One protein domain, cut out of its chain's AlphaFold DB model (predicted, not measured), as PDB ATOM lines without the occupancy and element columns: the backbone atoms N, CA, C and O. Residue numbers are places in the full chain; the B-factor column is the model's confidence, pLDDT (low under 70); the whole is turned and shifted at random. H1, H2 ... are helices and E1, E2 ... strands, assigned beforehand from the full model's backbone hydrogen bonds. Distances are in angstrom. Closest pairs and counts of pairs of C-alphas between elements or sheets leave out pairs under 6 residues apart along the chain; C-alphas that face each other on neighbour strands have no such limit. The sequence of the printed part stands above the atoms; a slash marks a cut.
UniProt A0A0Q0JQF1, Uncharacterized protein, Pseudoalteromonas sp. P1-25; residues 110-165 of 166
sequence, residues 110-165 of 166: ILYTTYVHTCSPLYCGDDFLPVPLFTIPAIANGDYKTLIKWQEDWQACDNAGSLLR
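This is residues 110 to 165 of the 166 residues of an uncharacterized protein of Pseudoalteromonas sp. P1-25 (UniProt A0A0Q0JQF1). With little regular structure, this is one long helix, H1, along the longest axis, with a loop, residues 110 to 121, beside it and the short strand E1 off toward one end. Residues 125 to 144 wind from E1 round that end to the beginning of H1. The printed part has 56 residues, of which 22 are in named elements, E1 then H1: mostly helix. It is flat, spanning 39 by 28 by 14 A, and only just loose, close to compact, with a radius of gyration of the C-alphas of 12.5 A.

H1, residues 145 to 163, measures 27.2 A from C-alpha 145 at (233.949, 172.066, 353.491) to C-alpha 163 at (229.057, 192.818, 336.558). E1, residues 122 to 124, begins with C-alpha 122 at (238.597, 169.710, 341.614).

H1 has every O i to N i+4 pair within hydrogen-bond range. H1 and E1 are apart, with a long link of 20 residues. E1 pairs with no named strand; residues 110 to 111 pair antiparallel with its residues 122 to 123.

The C-alphas farthest apart, of Gly 142 and Arg 165, are 39.4 A apart. The printed part has no cut. Residues 140 and 162 to 165 have pLDDT under 70.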
ATOM      1  N   ILE A 110     243.630 169.651 339.109       96.31
ATOM      2  CA  ILE A 110     243.527 171.083 338.852       96.31
ATOM      3  C   ILE A 110     242.410 171.641 339.728       96.31
ATOM      4  O   ILE A 110     241.285 171.149 339.704       96.31
ATOM      5  N   LEU A 111     242.717 172.678 340.501       95.69
ATOM      6  CA  LEU A 111     241.713 173.427 341.245       95.69
ATOM      7  C   LEU A 111     241.179 174.550 340.351       95.69
ATOM      8  O   LEU A 111     241.918 175.477 340.018       95.69
ATOM      9  N   TYR A 112     239.921 174.448 339.929       94.00
ATOM     10  CA  TYR A 112     239.337 175.348 338.941       94.00
ATOM     11  C   TYR A 112     237.827 175.495 339.121       94.00
ATOM     12  O   TYR A 112     237.105 174.529 339.340       94.00
ATOM     13  N   THR A 113     237.334 176.722 338.990       94.06
ATOM     14  CA  THR A 113     235.903 177.006 338.920       94.06
ATOM     15  C   THR A 113     235.659 178.344 338.213       94.06
ATOM     16  O   THR A 113     236.572 179.158 338.075       94.06
ATOM     17  N   THR A 114     234.425 178.560 337.770       90.56
ATOM     18  CA  THR A 114     233.903 179.839 337.263       90.56
ATOM     19  C   THR A 114     232.553 180.101 337.923       90.56
ATOM     20  O   THR A 114     231.967 179.173 338.494       90.56
ATOM     21  N   TYR A 115     232.022 181.322 337.829       87.38
ATOM     22  CA  TYR A 115     230.718 181.655 338.421       87.38
ATOM     23  C   TYR A 115     229.535 180.811 337.895       87.38
ATOM     24  O   TYR A 115     228.493 180.772 338.539       87.38
ATOM     25  N   VAL A 116     229.674 180.124 336.751       86.56
ATOM     26  CA  VAL A 116     228.619 179.255 336.188       86.56
ATOM     27  C   VAL A 116     228.735 177.787 336.610       86.56
ATOM     28  O   VAL A 116     227.814 177.006 336.376       86.56
ATOM     29  N   HIS A 117     229.860 177.372 337.196       88.31
ATOM     30  CA  HIS A 117     230.074 175.973 337.560       88.31
ATOM     31  C   HIS A 117     229.392 175.623 338.882       88.31
ATOM     32  O   HIS A 117     229.686 176.201 339.917       88.31
ATOM     33  N   THR A 118     228.544 174.600 338.887       85.25
ATOM     34  CA  THR A 118     227.918 174.090 340.121       85.25
ATOM     35  C   THR A 118     228.511 172.765 340.594       85.25
ATOM     36  O   THR A 118     228.116 172.248 341.639       85.25
ATOM     37  N   CYS A 119     229.435 172.195 339.820       90.56
ATOM     38  CA  CYS A 119     230.063 170.906 340.080       90.56
ATOM     39  C   CYS A 119     231.294 171.021 340.989       90.56
ATOM     40  O   CYS A 119     231.619 172.100 341.484       90.56
ATOM     41  N   SER A 120     231.972 169.891 341.216       93.00
ATOM     42  CA  SER A 120     233.234 169.847 341.958       93.00
ATOM     43  C   SER A 120     234.240 170.878 341.424       93.00
ATOM     44  O   SER A 120     234.412 170.977 340.206       93.00
ATOM     45  N   PRO A 121     234.941 171.614 342.306       94.06
ATOM     46  CA  PRO A 121     235.999 172.537 341.907       94.06
ATOM     47  C   PRO A 121     237.331 171.821 341.630       94.06
ATOM     48  O   PRO A 121     238.298 172.455 341.214       94.06
ATOM     49  N   LEU A 122     237.417 170.515 341.898       95.38
ATOM     50  CA  LEU A 122     238.597 169.710 341.614       95.38
ATOM     51  C   LEU A 122     238.401 168.979 340.290       95.38
ATOM     52  O   LEU A 122     237.445 168.226 340.138       95.38
ATOM     53  N   TYR A 123     239.321 169.180 339.358       96.00
ATOM     54  CA  TYR A 123     239.302 168.597 338.022       96.00
ATOM     55  C   TYR A 123     240.463 167.620 337.859       96.00
ATOM     56  O   TYR A 123     241.559 167.848 338.383       96.00
ATOM     57  N   CYS A 124     240.231 166.536 337.130       96.31
ATOM     58  CA  CYS A 124     241.281 165.607 336.734       96.31
ATOM     59  C   CYS A 124     242.181 166.268 335.679       96.31
ATOM     60  O   CYS A 124     241.702 166.901 334.739       96.31
ATOM     61  N   GLY A 125     243.500 166.159 335.843       96.50
ATOM     62  CA  GLY A 125     244.465 166.764 334.921       96.50
ATOM     63  C   GLY A 125     244.563 166.071 333.559       96.50
ATOM     64  O   GLY A 125     245.129 166.654 332.636       96.50
ATOM     65  N   ASP A 126     244.018 164.858 333.428       95.75
ATOM     66  CA  ASP A 126     244.111 164.058 332.203       95.75
ATOM     67  C   ASP A 126     242.914 164.273 331.264       95.75
ATOM     68  O   ASP A 126     243.104 164.387 330.054       95.75
ATOM     69  N   ASP A 127     241.691 164.350 331.801       94.50
ATOM     70  CA  ASP A 127     240.456 164.491 331.013       94.50
ATOM     71  C   ASP A 127     239.702 165.810 331.250       94.50
ATOM     72  O   ASP A 127     238.761 166.124 330.520       94.50
ATOM     73  N   PHE A 128     240.135 166.604 332.235       94.50
ATOM     74  CA  PHE A 128     239.498 167.851 332.645       94.50
ATOM     75  C   PHE A 128     238.008 167.698 332.991       94.50
ATOM     76  O   PHE A 128     237.207 168.612 332.777       94.50
ATOM     77  N   LEU A 129     237.630 166.552 333.565       95.00
ATOM     78  CA  LEU A 129     236.312 166.332 334.149       95.00
ATOM     79  C   LEU A 129     236.316 166.594 335.666       95.00
ATOM     80  O   LEU A 129     237.344 166.425 336.333       95.00
ATOM     81  N   PRO A 130     235.174 167.020 336.239       95.06
ATOM     82  CA  PRO A 130     235.070 167.291 337.667       95.06
ATOM     83  C   PRO A 130     235.133 165.988 338.474       95.06
ATOM     84  O   PRO A 130     234.357 165.059 338.247       95.06
ATOM     85  N   VAL A 131     236.025 165.948 339.459       95.75
ATOM     86  CA  VAL A 131     236.277 164.802 340.339       95.75
ATOM     87  C   VAL A 131     235.200 164.723 341.421       95.75
ATOM     88  O   VAL A 131     235.032 165.692 342.171       95.75
ATOM     89  N   PRO A 132     234.481 163.595 341.571       95.19
ATOM     90  CA  PRO A 132     233.575 163.389 342.699       95.19
ATOM     91  C   PRO A 132     234.347 163.435 344.027       95.19
ATOM     92  O   PRO A 132     235.143 162.551 344.318       95.19
ATOM     93  N   LEU A 133     234.144 164.453 344.868       94.81
ATOM     94  CA  LEU A 133     235.041 164.646 346.020       94.81
ATOM     95  C   LEU A 133     234.986 163.488 347.033       94.81
ATOM     96  O   LEU A 133     235.996 163.169 347.644       94.81
ATOM     97  N   PHE A 134     233.863 162.781 347.183       93.81
ATOM     98  CA  PHE A 134     233.806 161.629 348.096       93.81
ATOM     99  C   PHE A 134     234.710 160.450 347.678       93.81
ATOM    100  O   PHE A 134     234.878 159.526 348.472       93.81
ATOM    101  N   THR A 135     235.282 160.443 346.463       92.00
ATOM    102  CA  THR A 135     236.180 159.370 345.992       92.00
ATOM    103  C   THR A 135     237.653 159.631 346.288       92.00
ATOM    104  O   THR A 135     238.464 158.713 346.165       92.00
ATOM    105  N   ILE A 136     238.022 160.855 346.667       90.75
ATOM    106  CA  ILE A 136     239.389 161.184 347.085       90.75
ATOM    107  C   ILE A 136     239.514 161.083 348.614       90.75
ATOM    108  O   ILE A 136     238.509 160.992 349.318       90.75
ATOM    109  N   PRO A 137     240.734 161.048 349.171       87.94
ATOM    110  CA  PRO A 137     240.917 161.171 350.609       87.94
ATOM    111  C   PRO A 137     240.436 162.537 351.106       87.94
ATOM    112  O   PRO A 137     240.787 163.572 350.535       87.94
ATOM    113  N   ALA A 138     239.676 162.535 352.201       81.25
ATOM    114  CA  ALA A 138     239.188 163.765 352.805       81.25
ATOM    115  C   ALA A 138     240.339 164.687 353.237       81.25
ATOM    116  O   ALA A 138     241.394 164.234 353.692       81.25
ATOM    117  N   ILE A 139     240.105 165.994 353.116       75.44
ATOM    118  CA  ILE A 139     241.024 167.035 353.584       75.44
ATOM    119  C   ILE A 139     240.830 167.196 355.113       75.44
ATOM    120  O   ILE A 139     240.110 166.426 355.757       75.44
ATOM    121  N   ALA A 140     241.529 168.150 355.732       65.25
ATOM    122  CA  ALA A 140     241.451 168.480 357.155       65.25
ATOM    123  C   ALA A 140     240.025 168.362 357.734       65.25
ATOM    124  O   ALA A 140     239.065 168.872 357.164       65.25
ATOM    125  N   ASN A 141     239.920 167.718 358.899       72.81
ATOM    126  CA  ASN A 141     238.684 167.395 359.622       72.81
ATOM    127  C   ASN A 141     237.757 166.346 358.985       72.81
ATOM    128  O   ASN A 141     236.772 166.004 359.624       72.81
ATOM    129  N   GLY A 142     238.084 165.753 357.833       80.31
ATOM    130  CA  GLY A 142     237.347 164.599 357.300       80.31
ATOM    131  C   GLY A 142     236.177 164.940 356.372       80.31
ATOM    132  O   GLY A 142     235.320 164.083 356.149       80.31
ATOM    133  N   ASP A 143     236.140 166.161 355.833       86.62
ATOM    134  CA  ASP A 143     235.238 166.581 354.756       86.62
ATOM    135  C   ASP A 143     235.936 167.568 353.789       86.62
ATOM    136  O   ASP A 143     237.139 167.826 353.891       86.62
ATOM    137  N   TYR A 144     235.186 168.100 352.821       93.31
ATOM    138  CA  TYR A 144     235.649 169.054 351.807       93.31
ATOM    139  C   TYR A 144     235.083 170.457 352.011       93.31
ATOM    140  O   TYR A 144     235.090 171.272 351.085       93.31
ATOM    141  N   LYS A 145     234.598 170.780 353.216       92.56
ATOM    142  CA  LYS A 145     233.949 172.066 353.491       92.56
ATOM    143  C   LYS A 145     234.836 173.252 353.121       92.56
ATOM    144  O   LYS A 145     234.345 174.208 352.532       92.56
ATOM    145  N   THR A 146     236.131 173.190 353.432       92.06
ATOM    146  CA  THR A 146     237.094 174.253 353.095       92.06
ATOM    147  C   THR A 146     237.231 174.446 351.586       92.06
ATOM    148  O   THR A 146     237.275 175.579 351.118       92.06
ATOM    149  N   LEU A 147     237.264 173.353 350.822       92.94
ATOM    150  CA  LEU A 147     237.382 173.387 349.365       92.94
ATOM    151  C   LEU A 147     236.122 173.972 348.714       92.94
ATOM    152  O   LEU A 147     236.206 174.797 347.810       92.94
ATOM    153  N   ILE A 148     234.954 173.582 349.218       93.00
ATOM    154  CA  ILE A 148     233.661 174.088 348.751       93.00
ATOM    155  C   ILE A 148     233.477 175.562 349.130       93.00
ATOM    156  O   ILE A 148     232.981 176.345 348.331       93.00
ATOM    157  N   LYS A 149     233.930 175.976 350.319       92.62
ATOM    158  CA  LYS A 149     233.938 177.391 350.717       92.62
ATOM    159  C   LYS A 149     234.856 178.231 349.834       92.62
ATOM    160  O   LYS A 149     234.450 179.296 349.392       92.62
ATOM    161  N   TRP A 150     236.046 177.721 349.519       94.06
ATOM    162  CA  TRP A 150     236.935 178.364 348.553       94.06
ATOM    163  C   TRP A 150     236.256 178.550 347.188       94.06
ATOM    164  O   TRP A 150     236.377 179.618 346.595       94.06
ATOM    165  N   GLN A 151     235.515 177.542 346.710       94.25
ATOM    166  CA  GLN A 151     234.757 177.639 345.462       94.25
ATOM    167  C   GLN A 151     233.706 178.754 345.526       94.25
ATOM    168  O   GLN A 151     233.690 179.599 344.637       94.25
ATOM    169  N   GLU A 152     232.878 178.779 346.574       92.75
ATOM    170  CA  GLU A 152     231.849 179.812 346.775       92.75
ATOM    171  C   GLU A 152     232.457 181.223 346.787       92.75
ATOM    172  O   GLU A 152     231.994 182.114 346.073       92.75
ATOM    173  N   ASP A 153     233.533 181.420 347.555       93.31
ATOM    174  CA  ASP A 153     234.200 182.716 347.684       93.31
ATOM    175  C   ASP A 153     234.808 183.170 346.345       93.31
ATOM    176  O   ASP A 153     234.699 184.340 345.961       93.31
ATOM    177  N   TRP A 154     235.416 182.240 345.598       93.19
ATOM    178  CA  TRP A 154     235.978 182.523 344.279       93.19
ATOM    179  C   TRP A 154     234.893 182.911 343.271       93.19
ATOM    180  O   TRP A 154     235.042 183.893 342.543       93.19
ATOM    181  N   GLN A 155     233.779 182.181 343.255       93.44
ATOM    182  CA  GLN A 155     232.653 182.430 342.355       93.44
ATOM    183  C   GLN A 155     231.956 183.755 342.645       93.44
ATOM    184  O   GLN A 155     231.604 184.475 341.710       93.44
ATOM    185  N   ALA A 156     231.813 184.118 343.921       89.38
ATOM    186  CA  ALA A 156     231.288 185.420 344.313       89.38
ATOM    187  C   ALA A 156     232.160 186.566 343.768       89.38
ATOM    188  O   ALA A 156     231.636 187.552 343.241       89.38
ATOM    189  N   CYS A 157     233.489 186.420 343.835       89.38
ATOM    190  CA  CYS A 157     234.428 187.395 343.275       89.38
ATOM    191  C   CYS A 157     234.356 187.463 341.741       89.38
ATOM    192  O   CYS A 157     234.330 188.558 341.176       89.38
ATOM    193  N   ASP A 158     234.301 186.309 341.071       87.69
ATOM    194  CA  ASP A 158     234.212 186.201 339.608       87.69
ATOM    195  C   ASP A 158     232.918 186.847 339.072       87.69
ATOM    196  O   ASP A 158     232.949 187.658 338.145       87.69
ATOM    197  N   ASN A 159     231.785 186.594 339.738       87.12
ATOM    198  CA  ASN A 159     230.497 187.200 339.400       87.12
ATOM    199  C   ASN A 159     230.480 188.724 339.623       87.12
ATOM    200  O   ASN A 159     229.986 189.480 338.791       87.12
ATOM    201  N   ALA A 160     231.052 189.218 340.725       81.94
ATOM    202  CA  ALA A 160     231.152 190.663 340.948       81.94
ATOM    203  C   ALA A 160     232.030 191.346 339.881       81.94
ATOM    204  O   ALA A 160     231.711 192.436 339.402       81.94
ATOM    205  N   GLY A 161     233.125 190.694 339.477       74.38
ATOM    206  CA  GLY A 161     234.014 191.182 338.426       74.38
ATOM    207  C   GLY A 161     233.370 191.210 337.036       74.38
ATOM    208  O   GLY A 161     233.693 192.099 336.244       74.38
ATOM    209  N   SER A 162     232.460 190.279 336.736       67.38
ATOM    210  CA  SER A 162     231.726 190.253 335.464       67.38
ATOM    211  C   SER A 162     230.703 191.393 335.371       67.38
ATOM    212  O   SER A 162     230.607 192.042 334.329       67.38
ATOM    213  N   LEU A 163     230.024 191.716 336.477       69.56
ATOM    214  CA  LEU A 163     229.057 192.818 336.558       69.56
ATOM    215  C   LEU A 163     229.695 194.204 336.385       69.56
ATOM    216  O   LEU A 163     229.050 195.101 335.861       69.56
ATOM    217  N   LEU A 164     230.959 194.387 336.782       66.19
ATOM    218  CA  LEU A 164     231.688 195.656 336.617       66.19
ATOM    219  C   LEU A 164     232.149 195.929 335.174       66.19
ATOM    220  O   LEU A 164     232.673 197.008 334.893       66.19
ATOM    221  N   ARG A 165     232.024 194.953 334.268       58.06
ATOM    222  CA  ARG A 165     232.443 195.073 332.859       58.06
ATOM    223  C   ARG A 165     231.294 195.421 331.906       58.06
ATOM    224  O   ARG A 165     231.542 195.536 330.704       58.06
TER     225      ARG A 165